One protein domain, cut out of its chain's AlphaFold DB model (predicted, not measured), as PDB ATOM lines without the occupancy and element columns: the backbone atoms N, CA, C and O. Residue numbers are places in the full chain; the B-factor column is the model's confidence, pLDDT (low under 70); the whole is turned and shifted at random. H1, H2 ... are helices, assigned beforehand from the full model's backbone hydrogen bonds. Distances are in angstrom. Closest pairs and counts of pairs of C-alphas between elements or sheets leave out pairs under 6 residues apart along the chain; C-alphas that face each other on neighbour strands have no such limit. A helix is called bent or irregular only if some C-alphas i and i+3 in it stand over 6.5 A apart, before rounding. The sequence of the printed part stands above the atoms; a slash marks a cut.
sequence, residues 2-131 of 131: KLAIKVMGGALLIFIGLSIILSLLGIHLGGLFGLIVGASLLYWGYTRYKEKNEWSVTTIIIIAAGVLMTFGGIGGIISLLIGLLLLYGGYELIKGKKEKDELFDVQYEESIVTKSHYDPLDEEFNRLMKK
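Overview. This is residues 2 to 131 of the 131 residues of an uncharacterized protein of Alkalihalobacillus trypoxylicola (UniProt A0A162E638). Two pairs of helices, the hairpin of H2 and H3 and the pair of H1 and H4, meet near their ends at a wide-angled corner and make an L-shaped body, and a long tail, residues 97 to 131, sticks out from it with the small helix H5 near its far end. In each pair the two helices lie side by side and run opposite ways, and the corner between the pairs is only loosely joined, with few close C-alphas across it. The printed part has 130 residues with five named helices, in the order H1, H2, H3, H4, H5, and no named strand; the class is all helix. The whole is extended, with a radius of gyration of the C-alphas of 26.1 A, and it spans 88 by 36 by 26 A, a length to which the tail adds much, for the body without the stretches that stand free spans 54 by 29 by 19 A.

Arrangement. The longest helix by residues is H2, residues 29 to 52. It touches H3, residues 57 to 70, and the closest C-alphas of the two are those of Gly 38 and Gly 66, 4.2 A apart. H2 and H3 run opposite ways at a shallow tilt of 23 degrees and form a helical hairpin. H1, residues 2 to 24, is close to H2 but not clearly touching it: the closest C-alphas, those of Leu 24 and Gly 31, are 7.7 A apart, and the two lines are about perpendicular, at 78 degrees. H4, residues 74 to 95, is close to H3 but not clearly touching it, with the C-alphas of Leu 68 and Ile 74 the closest at 6.6 A; H3 and H4 run the same way at a steep tilt of 64 degrees. H1 and H4 touch, with 47 pairs of C-alphas within 8 A, and the closest are those of Gly 10 and Gly 90, 4.0 A apart. They run opposite ways at a shallow tilt of 24 degrees. H1 and H3 are apart, and so are H2 and H4. H5, residues 120 to 129, touches no helix. In H1, H3, H4 and H5 every pair of O i and N i+4 is within hydrogen-bond range, and in H2 19 of 20 are.

Along the chain. H2 begins at C-alpha 29, (-55.129, 15.769, -34.690), and measures 35.0 A from first to last C-alpha. H3 measures 19.9 A. H1 begins at C-alpha 2, (-22.449, 16.811, -6.630), and measures 33.1 A; H4 measures 31.3 A. H5 measures 14.9 A and ends at C-alpha 129, (12.033, -13.990, -6.670). No helix is bent or irregular.

Size, cuts and confidence. The two C-alphas farthest apart, those of Glu 51 and Lys 131, are 88.5 A from each other. The printed part begins at residue 2 and ends at residue 131, the chain's last residue, and has no cut. The links H1 to H2, H2 to H3 and H3 to H4 are tight, of 4, 4 and 3 residues. The link H4 to H5 is long, with 24 residues, 96 to 119, and no named element in it. Residues 97 to 131, of which 120 to 129 belong to H5, stand free, as do residues 50 to 55, of which 50 to 52 belong to H2. The mean pLDDT of the printed part is 76.3. The model's confidence is under 70 at 37 residues: residue 2, residues 26 to 30, residues 96 to 124 and residues 130 to 131.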
ATOM      1  N   LYS A   2     -21.832  18.149  -6.449       68.19
ATOM      2  CA  LYS A   2     -22.449  16.811  -6.630       68.19
ATOM      3  C   LYS A   2     -23.985  16.779  -6.511       68.19
ATOM      4  O   LYS A   2     -24.645  16.172  -7.344       68.19
ATOM      5  N   LEU A   3     -24.561  17.487  -5.535       72.94
ATOM      6  CA  LEU A   3     -26.023  17.586  -5.374       72.94
ATOM      7  C   LEU A   3     -26.697  18.368  -6.510       72.94
ATOM      8  O   LEU A   3     -27.725  17.932  -7.011       72.94
ATOM      9  N   ALA A   4     -26.106  19.481  -6.951       79.62
ATOM     10  CA  ALA A   4     -26.644  20.278  -8.053       79.62
ATOM     11  C   ALA A   4     -26.633  19.492  -9.374       79.62
ATOM     12  O   ALA A   4     -27.622  19.502 -10.093       79.62
ATOM     13  N   ILE A   5     -25.557  18.745  -9.643       80.81
ATOM     14  CA  ILE A   5     -25.441  17.866 -10.815       80.81
ATOM     15  C   ILE A   5     -26.473  16.731 -10.747       80.81
ATOM     16  O   ILE A   5     -27.140  16.456 -11.739       80.81
ATOM     17  N   LYS A   6     -26.670  16.122  -9.570       82.25
ATOM     18  CA  LYS A   6     -27.669  15.061  -9.360       82.25
ATOM     19  C   LYS A   6     -29.098  15.557  -9.588       82.25
ATOM     20  O   LYS A   6     -29.878  14.904 -10.274       82.25
ATOM     21  N   VAL A   7     -29.428  16.727  -9.044       87.44
ATOM     22  CA  VAL A   7     -30.744  17.354  -9.222       87.44
ATOM     23  C   VAL A   7     -30.953  17.771 -10.676       87.44
ATOM     24  O   VAL A   7     -32.020  17.516 -11.222       87.44
ATOM     25  N   MET A   8     -29.941  18.347 -11.326       89.81
ATOM     26  CA  MET A   8     -30.015  18.758 -12.730       89.81
ATOM     27  C   MET A   8     -30.175  17.554 -13.668       89.81
ATOM     28  O   MET A   8     -31.043  17.573 -14.536       89.81
ATOM     29  N   GLY A   9     -29.412  16.479 -13.450       89.75
ATOM     30  CA  GLY A   9     -29.543  15.230 -14.204       89.75
ATOM     31  C   GLY A   9     -30.899  14.557 -13.991       89.75
ATOM     32  O   GLY A   9     -31.538  14.135 -14.952       89.75
ATOM     33  N   GLY A  10     -31.391  14.523 -12.750       90.31
ATOM     34  CA  GLY A  10     -32.714  13.976 -12.443       90.31
ATOM     35  C   GLY A  10     -33.849  14.797 -13.049       90.31
ATOM     36  O   GLY A  10     -34.777  14.231 -13.621       90.31
ATOM     37  N   ALA A  11     -33.751  16.127 -12.999       91.75
ATOM     38  CA  ALA A  11     -34.714  17.025 -13.627       91.75
ATOM     39  C   ALA A  11     -34.736  16.852 -15.153       91.75
ATOM     40  O   ALA A  11     -35.812  16.834 -15.747       91.75
ATOM     41  N   LEU A  12     -33.571  16.661 -15.777       93.81
ATOM     42  CA  LEU A  12     -33.455  16.400 -17.209       93.81
ATOM     43  C   LEU A  12     -34.058  15.038 -17.591       93.81
ATOM     44  O   LEU A  12     -34.806  14.965 -18.564       93.81
ATOM     45  N   LEU A  13     -33.826  13.984 -16.798       92.81
ATOM     46  CA  LEU A  13     -34.479  12.682 -16.994       92.81
ATOM     47  C   LEU A  13     -36.006  12.791 -16.924       92.81
ATOM     48  O   LEU A  13     -36.701  12.290 -17.808       92.81
ATOM     49  N   ILE A  14     -36.520  13.469 -15.892       94.12
ATOM     50  CA  ILE A  14     -37.956  13.721 -15.734       94.12
ATOM     51  C   ILE A  14     -38.482  14.487 -16.943       94.12
ATOM     52  O   ILE A  14     -39.505  14.099 -17.495       94.12
ATOM     53  N   PHE A  15     -37.786  15.537 -17.383       94.31
ATOM     54  CA  PHE A  15     -38.200  16.356 -18.520       94.31
ATOM     55  C   PHE A  15     -38.303  15.544 -19.818       94.31
ATOM     56  O   PHE A  15     -39.305  15.644 -20.527       94.31
ATOM     57  N   ILE A  16     -37.307  14.702 -20.111       93.12
ATOM     58  CA  ILE A  16     -37.325  13.816 -21.283       93.12
ATOM     59  C   ILE A  16     -38.461  12.794 -21.161       93.12
ATOM     60  O   ILE A  16     -39.238  12.630 -22.101       93.12
ATOM     61  N   GLY A  17     -38.598  12.145 -20.000       91.69
ATOM     62  CA  GLY A  17     -39.658  11.167 -19.754       91.69
ATOM     63  C   GLY A  17     -41.055  11.768 -19.918       91.69
ATOM     64  O   GLY A  17     -41.893  11.206 -20.621       91.69
ATOM     65  N   LEU A  18     -41.286  12.957 -19.350       91.31
ATOM     66  CA  LEU A  18     -42.537  13.697 -19.512       91.31
ATOM     67  C   LEU A  18     -42.779  14.049 -20.984       91.31
ATOM     68  O   LEU A  18     -43.878  13.835 -21.481       91.31
ATOM     69  N   SER A  19     -41.758  14.537 -21.693       88.69
ATOM     70  CA  SER A  19     -41.870  14.922 -23.107       88.69
ATOM     71  C   SER A  19     -42.292  13.749 -23.994       88.69
ATOM     72  O   SER A  19     -43.149  13.912 -24.860       88.69
ATOM     73  N   ILE A  20     -41.750  12.552 -23.749       89.00
ATOM     74  CA  ILE A  20     -42.139  11.330 -24.467       89.00
ATOM     75  C   ILE A  20     -43.607  10.981 -24.191       89.00
ATOM     76  O   ILE A  20     -44.354  10.705 -25.128       89.00
ATOM     77  N   ILE A  21     -44.048  11.036 -22.930       87.75
ATOM     78  CA  ILE A  21     -45.440  10.732 -22.561       87.75
ATOM     79  C   ILE A  21     -46.413  11.768 -23.138       87.75
ATOM     80  O   ILE A  21     -47.468  11.402 -23.652       87.75
ATOM     81  N   LEU A  22     -46.058  13.055 -23.094       85.25
ATOM     82  CA  LEU A  22     -46.860  14.127 -23.684       85.25
ATOM     83  C   LEU A  22     -46.954  13.989 -25.207       85.25
ATOM     84  O   LEU A  22     -48.020  14.221 -25.774       85.25
ATOM     85  N   SER A  23     -45.866  13.576 -25.860       80.31
ATOM     86  CA  SER A  23     -45.860  13.258 -27.292       80.31
ATOM     87  C   SER A  23     -46.825  12.110 -27.612       80.31
ATOM     88  O   SER A  23     -47.585  12.178 -28.575       80.31
ATOM     89  N   LEU A  24     -46.881  11.097 -26.741       78.38
ATOM     90  CA  LEU A  24     -47.784   9.948 -26.849       78.38
ATOM     91  C   LEU A  24     -49.261  10.303 -26.682       78.38
ATOM     92  O   LEU A  24     -50.109   9.773 -27.394       78.38
ATOM     93  N   LEU A  25     -49.564  11.226 -25.766       74.00
ATOM     94  CA  LEU A  25     -50.902  11.804 -25.617       74.00
ATOM     95  C   LEU A  25     -51.342  12.575 -26.864       74.00
ATOM     96  O   LEU A  25     -52.525  12.884 -26.991       74.00
ATOM     97  N   GLY A  26     -50.413  12.850 -27.787       65.06
ATOM     98  CA  GLY A  26     -50.719  13.291 -29.131       65.06
ATOM     99  C   GLY A  26     -51.542  14.565 -29.111       65.06
ATOM    100  O   GLY A  26     -52.717  14.551 -29.474       65.06
ATOM    101  N   ILE A  27     -50.912  15.696 -28.779       63.53
ATOM    102  CA  ILE A  27     -51.482  17.038 -29.006       63.53
ATOM    103  C   ILE A  27     -51.475  17.360 -30.520       63.53
ATOM    104  O   ILE A  27     -51.082  18.436 -30.966       63.53
ATOM    105  N   HIS A  28     -51.810  16.370 -31.347       65.44
ATOM    106  CA  HIS A  28     -51.807  16.360 -32.801       65.44
ATOM    107  C   HIS A  28     -53.115  15.682 -33.235       65.44
ATOM    108  O   HIS A  28     -53.517  14.675 -32.651       65.44
ATOM    109  N   LEU A  29     -53.784  16.206 -34.268       63.56
ATOM    110  CA  LEU A  29     -55.129  15.769 -34.690       63.56
ATOM    111  C   LEU A  29     -55.248  14.252 -34.958       63.56
ATOM    112  O   LEU A  29     -56.295  13.667 -34.697       63.56
ATOM    113  N   GLY A  30     -54.173  13.603 -35.421       64.56
ATOM    114  CA  GLY A  30     -54.140  12.150 -35.629       64.56
ATOM    115  C   GLY A  30     -54.103  11.326 -34.335       64.56
ATOM    116  O   GLY A  30     -54.704  10.255 -34.276       64.56
ATOM    117  N   GLY A  31     -53.455  11.836 -33.281       71.50
ATOM    118  CA  GLY A  31     -53.365  11.167 -31.978       71.50
ATOM    119  C   GLY A  31     -54.689  11.201 -31.218       71.50
ATOM    120  O   GLY A  31     -55.129  10.180 -30.701       71.50
ATOM    121  N   LEU A  32     -55.383  12.344 -31.249       79.50
ATOM    122  CA  LEU A  32     -56.712  12.515 -30.649       79.50
ATOM    123  C   LEU A  32     -57.743  11.524 -31.201       79.50
ATOM    124  O   LEU A  32     -58.522  10.958 -30.437       79.50
ATOM    125  N   PHE A  33     -57.731  11.279 -32.514       82.19
ATOM    126  CA  PHE A  33     -58.639  10.308 -33.123       82.19
ATOM    127  C   PHE A  33     -58.334   8.879 -32.653       82.19
ATOM    128  O   PHE A  33     -59.245   8.162 -32.242       82.19
ATOM    129  N   GLY A  34     -57.055   8.489 -32.636       80.38
ATOM    130  CA  GLY A  34     -56.621   7.198 -32.090       80.38
ATOM    131  C   GLY A  34     -57.007   7.018 -30.619       80.38
ATOM    132  O   GLY A  34     -57.487   5.952 -30.239       80.38
ATOM    133  N   LEU A  35     -56.901   8.081 -29.818       83.88
ATOM    134  CA  LEU A  35     -57.308   8.106 -28.412       83.88
ATOM    135  C   LEU A  35     -58.817   7.918 -28.238       83.88
ATOM    136  O   LEU A  35     -59.235   7.092 -27.434       83.88
ATOM    137  N   ILE A  36     -59.642   8.645 -28.996       88.25
ATOM    138  CA  ILE A  36     -61.108   8.556 -28.903       88.25
ATOM    139  C   ILE A  36     -61.595   7.172 -29.338       88.25
ATOM    140  O   ILE A  36     -62.408   6.548 -28.647       88.25
ATOM    141  N   VAL A  37     -61.094   6.673 -30.470       88.38
ATOM    142  CA  VAL A  37     -61.485   5.359 -30.999       88.38
ATOM    143  C   VAL A  37     -60.969   4.243 -30.091       88.38
ATOM    144  O   VAL A  37     -61.728   3.341 -29.733       88.38
ATOM    145  N   GLY A  38     -59.712   4.331 -29.653       88.56
ATOM    146  CA  GLY A  38     -59.104   3.386 -28.722       88.56
ATOM    147  C   GLY A  38     -59.829   3.340 -27.376       88.56
ATOM    148  O   GLY A  38     -60.205   2.259 -26.922       88.56
ATOM    149  N   ALA A  39     -60.133   4.497 -26.779       88.88
ATOM    150  CA  ALA A  39     -60.898   4.586 -25.535       88.88
ATOM    151  C   ALA A  39     -62.320   4.024 -25.685       88.88
ATOM    152  O   ALA A  39     -62.801   3.327 -24.791       88.88
ATOM    153  N   SER A  40     -62.976   4.262 -26.826       90.81
ATOM    154  CA  SER A  40     -64.304   3.703 -27.115       90.81
ATOM    155  C   SER A  40     -64.268   2.175 -27.217       90.81
ATOM    156  O   SER A  40     -65.118   1.497 -26.641       90.81
ATOM    157  N   LEU A  41     -63.252   1.616 -27.888       91.00
ATOM    158  CA  LEU A  41     -63.024   0.168 -27.968       91.00
ATOM    159  C   LEU A  41     -62.737  -0.445 -26.596       91.00
ATOM    160  O   LEU A  41     -63.302  -1.486 -26.265       91.00
ATOM    161  N   LEU A  42     -61.911   0.209 -25.775       92.00
ATOM    162  CA  LEU A  42     -61.629  -0.230 -24.407       92.00
ATOM    163  C   LEU A  42     -62.889  -0.213 -23.538       92.00
ATOM    164  O   LEU A  42     -63.163  -1.191 -22.843       92.00
ATOM    165  N   TYR A  43     -63.684   0.856 -23.611       92.44
ATOM    166  CA  TYR A  43     -64.953   0.962 -22.891       92.44
ATOM    167  C   TYR A  43     -65.935  -0.137 -23.306       92.44
ATOM    168  O   TYR A  43     -66.567  -0.772 -22.456       92.44
ATOM    169  N   TRP A  44     -66.032  -0.410 -24.608       90.94
ATOM    170  CA  TRP A  44     -66.921  -1.441 -25.130       90.94
ATOM    171  C   TRP A  44     -66.447  -2.851 -24.758       90.94
ATOM    172  O   TRP A  44     -67.243  -3.674 -24.302       90.94
ATOM    173  N   GLY A  45     -65.141  -3.112 -24.857       87.81
ATOM    174  CA  GLY A  45     -64.518  -4.354 -24.400       87.81
ATOM    175  C   GLY A  45     -64.732  -4.594 -22.905       87.81
ATOM    176  O   GLY A  45     -65.130  -5.689 -22.510       87.81
ATOM    177  N   TYR A  46     -64.562  -3.560 -22.077       88.88
ATOM    178  CA  TYR A  46     -64.806  -3.632 -20.636       88.88
ATOM    179  C   TYR A  46     -66.283  -3.869 -20.298       88.88
ATOM    180  O   TYR A  46     -66.603  -4.715 -19.463       88.88
ATOM    181  N   THR A  47     -67.199  -3.177 -20.974       87.94
ATOM    182  CA  THR A  47     -68.645  -3.385 -20.794       87.94
ATOM    183  C   THR A  47     -69.032  -4.824 -21.128       87.94
ATOM    184  O   THR A  47     -69.718  -5.483 -20.351       87.94
ATOM    185  N   ARG A  48     -68.499  -5.364 -22.228       85.31
ATOM    186  CA  ARG A  48     -68.754  -6.744 -22.650       85.31
ATOM    187  C   ARG A  48     -68.141  -7.784 -21.712       85.31
ATOM    188  O   ARG A  48     -68.752  -8.828 -21.487       85.31
ATOM    189  N   TYR A  49     -66.966  -7.498 -21.144       86.81
ATOM    190  CA  TYR A  49     -66.381  -8.304 -20.072       86.81
ATOM    191  C   TYR A  49     -67.309  -8.353 -18.851       86.81
ATOM    192  O   TYR A  49     -67.603  -9.431 -18.341       86.81
ATOM    193  N   LYS A  50     -67.826  -7.194 -18.427       86.50
ATOM    194  CA  LYS A  50     -68.713  -7.076 -17.265       86.50
ATOM    195  C   LYS A  50     -70.049  -7.800 -17.462       86.50
ATOM    196  O   LYS A  50     -70.521  -8.447 -16.536       86.50
ATOM    197  N   GLU A  51     -70.651  -7.702 -18.646       85.25
ATOM    198  CA  GLU A  51     -71.935  -8.349 -18.957       85.25
ATOM    199  C   GLU A  51     -71.842  -9.874 -18.987       85.25
ATOM    200  O   GLU A  51     -72.747 -10.557 -18.513       85.25
ATOM    201  N   LYS A  52     -70.759 -10.418 -19.553       78.38
ATOM    202  CA  LYS A  52     -70.594 -11.869 -19.703       78.38
ATOM    203  C   LYS A  52     -69.837 -12.530 -18.555       78.38
ATOM    204  O   LYS A  52     -69.857 -13.748 -18.473       78.38
ATOM    205  N   ASN A  53     -69.173 -11.749 -17.698       78.25
ATOM    206  CA  ASN A  53     -68.293 -12.221 -16.619       78.25
ATOM    207  C   ASN A  53     -67.217 -13.232 -17.071       78.25
ATOM    208  O   ASN A  53     -66.644 -13.960 -16.265       78.25
ATOM    209  N   GLU A  54     -66.918 -13.261 -18.368       78.62
ATOM    210  CA  GLU A  54     -66.030 -14.232 -18.994       78.62
ATOM    211  C   GLU A  54     -65.031 -13.523 -19.907       78.62
ATOM    212  O   GLU A  54     -65.380 -12.669 -20.734       78.62
ATOM    213  N   TRP A  55     -63.766 -13.927 -19.796       77.12
ATOM    214  CA  TRP A  55     -62.696 -13.533 -20.709       77.12
ATOM    215  C   TRP A  55     -62.819 -14.308 -22.024       77.12
ATOM    216  O   TRP A  55     -62.073 -15.242 -22.302       77.12
ATOM    217  N   SER A  56     -63.798 -13.928 -22.844       84.56
ATOM    218  CA  SER A  56     -63.921 -14.459 -24.200       84.56
ATOM    219  C   SER A  56     -62.774 -13.957 -25.084       84.56
ATOM    220  O   SER A  56     -62.352 -12.804 -24.974       84.56
ATOM    221  N   VAL A  57     -62.322 -14.793 -26.025       87.06
ATOM    222  CA  VAL A  57     -61.299 -14.443 -27.030       87.06
ATOM    223  C   VAL A  57     -61.654 -13.141 -27.756       87.06
ATOM    224  O   VAL A  57     -60.793 -12.292 -27.970       87.06
ATOM    225  N   THR A  58     -62.935 -12.919 -28.064       86.38
ATOM    226  CA  THR A  58     -63.406 -11.676 -28.695       86.38
ATOM    227  C   THR A  58     -63.177 -10.452 -27.809       86.38
ATOM    228  O   THR A  58     -62.753  -9.410 -28.298       86.38
ATOM    229  N   THR A  59     -63.426 -10.574 -26.505       86.69
ATOM    230  CA  THR A  59     -63.206  -9.496 -25.533       86.69
ATOM    231  C   THR A  59     -61.724  -9.148 -25.442       86.69
ATOM    232  O   THR A  59     -61.369  -7.973 -25.463       86.69
ATOM    233  N   ILE A  60     -60.855 -10.164 -25.425       88.44
ATOM    234  CA  ILE A  60     -59.398  -9.985 -25.421       88.44
ATOM    235  C   ILE A  60     -58.945  -9.244 -26.682       88.44
ATOM    236  O   ILE A  60     -58.191  -8.283 -26.578       88.44
ATOM    237  N   ILE A  61     -59.441  -9.634 -27.861       90.38
ATOM    238  CA  ILE A  61     -59.102  -8.980 -29.133       90.38
ATOM    239  C   ILE A  61     -59.553  -7.514 -29.140       90.38
ATOM    240  O   ILE A  61     -58.780  -6.649 -29.538       90.38
ATOM    241  N   ILE A  62     -60.774  -7.219 -28.679       90.00
ATOM    242  CA  ILE A  62     -61.301  -5.846 -28.623       90.00
ATOM    243  C   ILE A  62     -60.454  -4.979 -27.687       90.00
ATOM    244  O   ILE A  62     -60.073  -3.869 -28.055       90.00
ATOM    245  N   ILE A  63     -60.130  -5.490 -26.496       90.25
ATOM    246  CA  ILE A  63     -59.295  -4.771 -25.531       90.25
ATOM    247  C   ILE A  63     -57.889  -4.565 -26.101       90.25
ATOM    248  O   ILE A  63     -57.391  -3.445 -26.084       90.25
ATOM    249  N   ALA A  64     -57.270  -5.604 -26.663       89.25
ATOM    250  CA  ALA A  64     -55.939  -5.515 -27.259       89.25
ATOM    251  C   ALA A  64     -55.894  -4.503 -28.416       89.25
ATOM    252  O   ALA A  64     -54.989  -3.672 -28.471       89.25
ATOM    253  N   ALA A  65     -56.894  -4.518 -29.301       88.31
ATOM    254  CA  ALA A  65     -57.026  -3.542 -30.378       88.31
ATOM    255  C   ALA A  65     -57.216  -2.116 -29.837       88.31
ATOM    256  O   ALA A  65     -56.587  -1.184 -30.334       88.31
ATOM    257  N   GLY A  66     -58.023  -1.948 -28.785       88.00
ATOM    258  CA  GLY A  66     -58.222  -0.666 -28.111       88.00
ATOM    259  C   GLY A  66     -56.936  -0.115 -27.488       88.00
ATOM    260  O   GLY A  66     -56.617   1.057 -27.687       88.00
ATOM    261  N   VAL A  67     -56.151  -0.957 -26.804       87.31
ATOM    262  CA  VAL A  67     -54.828  -0.590 -26.263       87.31
ATOM    263  C   VAL A  67     -53.894  -0.171 -27.398       87.31
ATOM    264  O   VAL A  67     -53.304   0.906 -27.340       87.31
ATOM    265  N   LEU A  68     -53.789  -0.983 -28.453       86.94
ATOM    266  CA  LEU A  68     -52.918  -0.686 -29.588       86.94
ATOM    267  C   LEU A  68     -53.311   0.621 -30.285       86.94
ATOM    268  O   LEU A  68     -52.433   1.410 -30.600       86.94
ATOM    269  N   MET A  69     -54.600   0.900 -30.485       84.62
ATOM    270  CA  MET A  69     -55.028   2.181 -31.062       84.62
ATOM    271  C   MET A  69     -54.744   3.369 -30.144       84.62
ATOM    272  O   MET A  69     -54.274   4.399 -30.624       84.62
ATOM    273  N   THR A  70     -54.980   3.222 -28.838       84.12
ATOM    274  CA  THR A  70     -54.781   4.303 -27.857       84.12
ATOM    275  C   THR A  70     -53.317   4.728 -27.781       84.12
ATOM    276  O   THR A  70     -53.021   5.917 -27.724       84.12
ATOM    277  N   PHE A  71     -52.397   3.763 -27.813       83.06
ATOM    278  CA  PHE A  71     -50.961   4.022 -27.719       83.06
ATOM    279  C   PHE A  71     -50.270   4.124 -29.088       83.06
ATOM    280  O   PHE A  71     -49.050   4.149 -29.141       83.06
ATOM    281  N   GLY A  72     -50.994   4.173 -30.213       80.44
ATOM    282  CA  GLY A  72     -50.364   4.270 -31.540       80.44
ATOM    283  C   GLY A  72     -49.525   3.039 -31.929       80.44
ATOM    284  O   GLY A  72     -48.569   3.138 -32.695       80.44
ATOM    285  N   GLY A  73     -49.875   1.870 -31.391       83.50
ATOM    286  CA  GLY A  73     -49.254   0.575 -31.644       83.50
ATOM    287  C   GLY A  73     -48.209   0.173 -30.602       83.50
ATOM    288  O   GLY A  73     -48.102   0.745 -29.519       83.50
ATOM    289  N   ILE A  74     -47.414  -0.845 -30.944       83.19
ATOM    290  CA  ILE A  74     -46.364  -1.393 -30.066       83.19
ATOM    291  C   ILE A  74     -45.315  -0.324 -29.733       83.19
ATOM    292  O   ILE A  74     -44.849  -0.253 -28.597       83.19
ATOM    293  N   GLY A  75     -44.985   0.538 -30.701       84.00
ATOM    294  CA  GLY A  75     -44.024   1.624 -30.520       84.00
ATOM    295  C   GLY A  75     -44.401   2.553 -29.369       84.00
ATOM    296  O   GLY A  75     -43.565   2.809 -28.509       84.00
ATOM    297  N   GLY A  76     -45.661   2.987 -29.278       85.56
ATOM    298  CA  GLY A  76     -46.063   3.858 -28.176       85.56
ATOM    299  C   GLY A  76     -46.215   3.136 -26.838       85.56
ATOM    300  O   GLY A  76     -45.958   3.743 -25.805       85.56
ATOM    301  N   ILE A  77     -46.508   1.832 -26.812       86.69
ATOM    302  CA  ILE A  77     -46.433   1.050 -25.562       86.69
ATOM    303  C   ILE A  77     -44.989   1.025 -25.038       86.69
ATOM    304  O   ILE A  77     -44.748   1.266 -23.855       86.69
ATOM    305  N   ILE A  78     -44.018   0.782 -25.923       89.88
ATOM    306  CA  ILE A  78     -42.590   0.797 -25.576       89.88
ATOM    307  C   ILE A  78     -42.166   2.199 -25.125       89.88
ATOM    308  O   ILE A  78     -41.524   2.344 -24.086       89.88
ATOM    309  N   SER A  79     -42.556   3.242 -25.858       88.19
ATOM    310  CA  SER A  79     -42.256   4.627 -25.493       88.19
ATOM    311  C   SER A  79     -42.891   5.036 -24.161       88.19
ATOM    312  O   SER A  79     -42.250   5.749 -23.392       88.19
ATOM    313  N   LEU A  80     -44.094   4.549 -23.834       89.75
ATOM    314  CA  LEU A  80     -44.722   4.760 -22.529       89.75
ATOM    315  C   LEU A  80     -43.905   4.103 -21.410       89.75
ATOM    316  O   LEU A  80     -43.632   4.744 -20.399       89.75
ATOM    317  N   LEU A  81     -43.482   2.848 -21.600       93.12
ATOM    318  CA  LEU A  81     -42.638   2.137 -20.634       93.12
ATOM    319  C   LEU A  81     -41.312   2.868 -20.403       93.12
ATOM    320  O   LEU A  81     -40.931   3.095 -19.256       93.12
ATOM    321  N   ILE A  82     -40.640   3.289 -21.478       93.44
ATOM    322  CA  ILE A  82     -39.397   4.066 -21.396       93.44
ATOM    323  C   ILE A  82     -39.644   5.400 -20.682       93.44
ATOM    324  O   ILE A  82     -38.889   5.760 -19.785       93.44
ATOM    325  N   GLY A  83     -40.717   6.118 -21.025       93.31
ATOM    326  CA  GLY A  83     -41.074   7.386 -20.389       93.31
ATOM    327  C   GLY A  83     -41.319   7.243 -18.885       93.31
ATOM    328  O   GLY A  83     -40.804   8.039 -18.099       93.31
ATOM    329  N   LEU A  84     -42.038   6.196 -18.469       93.81
ATOM    330  CA  LEU A  84     -42.266   5.874 -17.057       93.81
ATOM    331  C   LEU A  84     -40.969   5.507 -16.331       93.81
ATOM    332  O   LEU A  84     -40.758   5.968 -15.211       93.81
ATOM    333  N   LEU A  85     -40.084   4.730 -16.964       94.50
ATOM    334  CA  LEU A  85     -38.769   4.399 -16.406       94.50
ATOM    335  C   LEU A  85     -37.896   5.642 -16.228       94.50
ATOM    336  O   LEU A  85     -37.267   5.794 -15.183       94.50
ATOM    337  N   LEU A  86     -37.884   6.553 -17.204       94.38
ATOM    338  CA  LEU A  86     -37.138   7.810 -17.115       94.38
ATOM    339  C   LEU A  86     -37.696   8.728 -16.025       94.38
ATOM    340  O   LEU A  86     -36.927   9.322 -15.271       94.38
ATOM    341  N   LEU A  87     -39.022   8.812 -15.894       94.25
ATOM    342  CA  LEU A  87     -39.665   9.565 -14.818       94.25
ATOM    343  C   LEU A  87     -39.334   8.995 -13.446       94.25
ATOM    344  O   LEU A  87     -38.962   9.742 -12.544       94.25
ATOM    345  N   TYR A  88     -39.453   7.677 -13.300       93.88
ATOM    346  CA  TYR A  88     -39.141   6.985 -12.061       93.88
ATOM    347  C   TYR A  88     -37.659   7.140 -11.701       93.88
ATOM    348  O   TYR A  88     -37.345   7.560 -10.591       93.88
ATOM    349  N   GLY A  89     -36.754   6.895 -12.653       91.88
ATOM    350  CA  GLY A  89     -35.312   7.035 -12.465       91.88
ATOM    351  C   GLY A  89     -34.899   8.471 -12.146       91.88
ATOM    352  O   GLY A  89     -34.133   8.698 -11.213       91.88
ATOM    353  N   GLY A  90     -35.454   9.462 -12.847       91.12
ATOM    354  CA  GLY A  90     -35.202  10.872 -12.556       91.12
ATOM    355  C   GLY A  90     -35.742  11.294 -11.187       91.12
ATOM    356  O   GLY A  90     -35.055  11.991 -10.439       91.12
ATOM    357  N   TYR A  91     -36.931  10.815 -10.805       91.94
ATOM    358  CA  TYR A  91     -37.505  11.053  -9.481       91.94
ATOM    359  C   TYR A  91     -36.680  10.400  -8.366       91.94
ATOM    360  O   TYR A  91     -36.389  11.052  -7.364       91.94
ATOM    361  N   GLU A  92     -36.262   9.145  -8.533       89.56
ATOM    362  CA  GLU A  92     -35.414   8.433  -7.571       89.56
ATOM    363  C   GLU A  92     -34.028   9.088  -7.450       89.56
ATOM    364  O   GLU A  92     -33.508   9.237  -6.339       89.56
ATOM    365  N   LEU A  93     -33.481   9.596  -8.560       86.75
ATOM    366  CA  LEU A  93     -32.224  10.343  -8.581       86.75
ATOM    367  C   LEU A  93     -32.323  11.651  -7.778       86.75
ATOM    368  O   LEU A  93     -31.420  11.955  -6.998       86.75
ATOM    369  N   ILE A  94     -33.433  12.390  -7.890       87.06
ATOM    370  CA  ILE A  94     -33.671  13.609  -7.095       87.06
ATOM    371  C   ILE A  94     -33.940  13.269  -5.627       87.06
ATOM    372  O   ILE A  94     -33.386  13.910  -4.733       87.06
ATOM    373  N   LYS A  95     -34.788  12.267  -5.363       83.00
ATOM    374  CA  LYS A  95     -35.225  11.914  -4.005       83.00
ATOM    375  C   LYS A  95     -34.110  11.283  -3.178       83.00
ATOM    376  O   LYS A  95     -34.178  11.320  -1.955       83.00
ATOM    377  N   GLY A  96     -33.084  10.748  -3.839       67.00
ATOM    378  CA  GLY A  96     -31.848  10.324  -3.210       67.00
ATOM    379  C   GLY A  96     -32.088   9.315  -2.094       67.00
ATOM    380  O   GLY A  96     -31.932   9.643  -0.919       67.00
ATOM    381  N   LYS A  97     -32.395   8.065  -2.451       55.16
ATOM    382  CA  LYS A  97     -32.145   6.975  -1.506       55.16
ATOM    383  C   LYS A  97     -30.641   6.915  -1.228       55.16
ATOM    384  O   LYS A  97     -29.831   6.753  -2.137       55.16
ATOM    385  N   LYS A  98     -30.287   7.094   0.045       57.19
ATOM    386  CA  LYS A  98     -29.097   6.474   0.631       57.19
ATOM    387  C   LYS A  98     -29.280   4.958   0.455       57.19
ATOM    388  O   LYS A  98     -30.394   4.496   0.656       57.19
ATOM    389  N   GLU A  99     -28.231   4.236   0.081       51.34
ATOM    390  CA  GLU A  99     -28.240   2.810  -0.305       51.34
ATOM    391  C   GLU A  99     -28.796   2.513  -1.700       51.34
ATOM    392  O   GLU A  99     -29.915   2.034  -1.886       51.34
ATOM    393  N   LYS A 100     -27.957   2.750  -2.701       43.91
ATOM    394  CA  LYS A 100     -27.187   1.686  -3.363       43.91
ATOM    395  C   LYS A 100     -26.286   2.386  -4.370       43.91
ATOM    396  O   LYS A 100     -26.659   2.599  -5.519       43.91
ATOM    397  N   ASP A 101     -25.145   2.845  -3.863       48.19
ATOM    398  CA  ASP A 101     -23.980   2.976  -4.724       48.19
ATOM    399  C   ASP A 101     -23.630   1.572  -5.231       48.19
ATOM    400  O   ASP A 101     -23.861   0.581  -4.538       48.19
ATOM    401  N   GLU A 102     -23.048   1.556  -6.422       49.62
ATOM    402  CA  GLU A 102     -22.511   0.422  -7.171       49.62
ATOM    403  C   GLU A 102     -23.446  -0.183  -8.224       49.62
ATOM    404  O   GLU A 102     -24.525  -0.700  -7.946       49.62
ATOM    405  N   LEU A 103     -22.908  -0.170  -9.448       43.78
ATOM    406  CA  LEU A 103     -23.428  -0.620 -10.739       43.78
ATOM    407  C   LEU A 103     -24.043   0.504 -11.578       43.78
ATOM    408  O   LEU A 103     -25.197   0.880 -11.415       43.78
ATOM    409  N   PHE A 104     -23.227   0.948 -12.537       39.81
ATOM    410  CA  PHE A 104     -23.436   1.938 -13.601       39.81
ATOM    411  C   PHE A 104     -22.733   3.280 -13.402       39.81
ATOM    412  O   PHE A 104     -23.321   4.348 -13.540       39.81
ATOM    413  N   ASP A 105     -21.418   3.194 -13.201       36.06
ATOM    414  CA  ASP A 105     -20.494   4.221 -13.673       36.06
ATOM    415  C   ASP A 105     -20.022   3.825 -15.084       36.06
ATOM    416  O   ASP A 105     -19.037   3.113 -15.260       36.06
ATOM    417  N   VAL A 106     -20.797   4.191 -16.110       43.94
ATOM    418  CA  VAL A 106     -20.288   4.224 -17.492       43.94
ATOM    419  C   VAL A 106     -19.916   5.673 -17.761       43.94
ATOM    420  O   VAL A 106     -20.682   6.443 -18.339       43.94
ATOM    421  N   GLN A 107     -18.743   6.047 -17.262       36.31
ATOM    422  CA  GLN A 107     -18.129   7.342 -17.493       36.31
ATOM    423  C   GLN A 107     -17.310   7.253 -18.788       36.31
ATOM    424  O   GLN A 107     -16.180   6.771 -18.797       36.31
ATOM    425  N   TYR A 108     -17.893   7.686 -19.907       42.41
ATOM    426  CA  TYR A 108     -17.093   8.118 -21.053       42.41
ATOM    427  C   TYR A 108     -16.537   9.505 -20.721       42.41
ATOM    428  O   TYR A 108     -17.237  10.487 -20.931       42.41
ATOM    429  N   GLU A 109     -15.315   9.585 -20.192       35.28
ATOM    430  CA  GLU A 109     -14.349  10.594 -20.638       35.28
ATOM    431  C   GLU A 109     -12.918  10.226 -20.232       35.28
ATOM    432  O   GLU A 109     -12.639   9.664 -19.175       35.28
ATOM    433  N   GLU A 110     -12.034  10.501 -21.172       38.66
ATOM    434  CA  GLU A 110     -10.665  10.053 -21.337       38.66
ATOM    435  C   GLU A 110      -9.667  10.849 -20.477       38.66
ATOM    436  O   GLU A 110      -9.748  12.073 -20.396       38.66
ATOM    437  N   SER A 111      -8.657  10.141 -19.942       39.41
ATOM    438  CA  SER A 111      -7.401  10.630 -19.324       39.41
ATOM    439  C   SER A 111      -7.559  11.408 -17.994       39.41
ATOM    440  O   SER A 111      -8.313  12.360 -17.890       39.41
ATOM    441  N   ILE A 112      -6.883  11.081 -16.882       36.59
ATOM    442  CA  ILE A 112      -5.429  11.152 -16.643       36.59
ATOM    443  C   ILE A 112      -5.079  10.324 -15.369       36.59
ATOM    444  O   ILE A 112      -5.563  10.614 -14.282       36.59
ATOM    445  N   VAL A 113      -4.191   9.330 -15.531       36.22
ATOM    446  CA  VAL A 113      -3.116   8.858 -14.614       36.22
ATOM    447  C   VAL A 113      -3.451   8.349 -13.187       36.22
ATOM    448  O   VAL A 113      -3.637   9.096 -12.234       36.22
ATOM    449  N   THR A 114      -3.296   7.023 -13.064       41.19
ATOM    450  CA  THR A 114      -2.655   6.244 -11.981       41.19
ATOM    451  C   THR A 114      -3.214   6.315 -10.559       41.19
ATOM    452  O   THR A 114      -2.784   7.099  -9.716       41.19
ATOM    453  N   LYS A 115      -3.952   5.257 -10.210       37.03
ATOM    454  CA  LYS A 115      -3.636   4.485  -9.004       37.03
ATOM    455  C   LYS A 115      -3.784   3.001  -9.330       37.03
ATOM    456  O   LYS A 115      -4.885   2.461  -9.307       37.03
ATOM    457  N   SER A 116      -2.665   2.388  -9.718       40.78
ATOM    458  CA  SER A 116      -2.521   0.934  -9.802       40.78
ATOM    459  C   SER A 116      -2.996   0.357  -8.468       40.78
ATOM    460  O   SER A 116      -2.443   0.645  -7.405       40.78
ATOM    461  N   HIS A 117      -4.118  -0.350  -8.532       43.59
ATOM    462  CA  HIS A 117      -4.554  -1.240  -7.479       43.59
ATOM    463  C   HIS A 117      -3.505  -2.351  -7.471       43.59
ATOM    464  O   HIS A 117      -3.382  -3.070  -8.459       43.59
ATOM    465  N   TYR A 118      -2.657  -2.371  -6.443       45.28
ATOM    466  CA  TYR A 118      -1.648  -3.410  -6.269       45.28
ATOM    467  C   TYR A 118      -2.358  -4.765  -6.289       45.28
ATOM    468  O   TYR A 118      -3.183  -5.045  -5.418       45.28
ATOM    469  N   ASP A 119      -2.073  -5.552  -7.321       56.84
ATOM    470  CA  ASP A 119      -2.607  -6.890  -7.505       56.84
ATOM    471  C   ASP A 119      -1.923  -7.803  -6.468       56.84
ATOM    472  O   ASP A 119      -0.690  -7.806  -6.384       56.84
ATOM    473  N   PRO A 120      -2.657  -8.600  -5.670       62.81
ATOM    474  CA  PRO A 120      -2.060  -9.545  -4.715       62.81
ATOM    475  C   PRO A 120      -1.112 -10.566  -5.378       62.81
ATOM    476  O   PRO A 120      -0.309 -11.207  -4.701       62.81
ATOM    477  N   LEU A 121      -1.165 -10.684  -6.708       59.03
ATOM    478  CA  LEU A 121      -0.264 -11.501  -7.517       59.03
ATOM    479  C   LEU A 121       1.165 -10.936  -7.594       59.03
ATOM    480  O   LEU A 121       2.120 -11.713  -7.568       59.03
ATOM    481  N   ASP A 122       1.340  -9.612  -7.618       66.44
ATOM    482  CA  ASP A 122       2.671  -8.985  -7.675       66.44
ATOM    483  C   ASP A 122       3.433  -9.150  -6.349       66.44
ATOM    484  O   ASP A 122       4.664  -9.263  -6.316       66.44
ATOM    485  N   GLU A 123       2.694  -9.210  -5.238       69.50
ATOM    486  CA  GLU A 123       3.245  -9.471  -3.909       69.50
ATOM    487  C   GLU A 123       3.699 -10.936  -3.763       69.50
ATOM    488  O   GLU A 123       4.779 -11.203  -3.223       69.50
ATOM    489  N   GLU A 124       2.954 -11.892  -4.331       66.00
ATOM    490  CA  GLU A 124       3.394 -13.291  -4.397       66.00
ATOM    491  C   GLU A 124       4.587 -13.495  -5.338       66.00
ATOM    492  O   GLU A 124       5.512 -14.243  -5.002       66.00
ATOM    493  N   PHE A 125       4.615 -12.803  -6.479       72.75
ATOM    494  CA  PHE A 125       5.706 -12.914  -7.445       72.75
ATOM    495  C   PHE A 125       7.036 -12.390  -6.873       72.75
ATOM    496  O   PHE A 125       8.074 -13.049  -6.982       72.75
ATOM    497  N   ASN A 126       7.006 -11.263  -6.151       75.25
ATOM    498  CA  ASN A 126       8.185 -10.735  -5.456       75.25
ATOM    499  C   ASN A 126       8.657 -11.626  -4.297       75.25
ATOM    500  O   ASN A 126       9.858 -11.696  -4.031       75.25
ATOM    501  N   ARG A 127       7.749 -12.339  -3.617       71.31
ATOM    502  CA  ARG A 127       8.119 -13.308  -2.570       71.31
ATOM    503  C   ARG A 127       8.877 -14.508  -3.144       71.31
ATOM    504  O   ARG A 127       9.764 -15.034  -2.477       71.31
ATOM    505  N   LEU A 128       8.543 -14.931  -4.364       70.31
ATOM    506  CA  LEU A 128       9.199 -16.051  -5.043       70.31
ATOM    507  C   LEU A 128      10.575 -15.684  -5.612       70.31
ATOM    508  O   LEU A 128      11.481 -16.505  -5.550       70.31
ATOM    509  N   MET A 129      10.753 -14.458  -6.111       71.12
ATOM    510  CA  MET A 129      12.033 -13.990  -6.670       71.12
ATOM    511  C   MET A 129      13.087 -13.597  -5.624       71.12
ATOM    512  O   MET A 129      14.252 -13.418  -5.967       71.12
ATOM    513  N   LYS A 130      12.700 -13.429  -4.355       61.97
ATOM    514  CA  LYS A 130      13.611 -13.006  -3.276       61.97
ATOM    515  C   LYS A 130      14.168 -14.173  -2.445       61.97
ATOM    516  O   LYS A 130      14.667 -13.944  -1.342       61.97
ATOM    517  N   LYS A 131      14.064 -15.401  -2.953       47.19
ATOM    518  CA  LYS A 131      14.612 -16.625  -2.361       47.19
ATOM    519  C   LYS A 131      15.552 -17.298  -3.352       47.19
ATOM    520  O   LYS A 131      16.529 -17.907  -2.873       47.19
TER     521      LYS A 131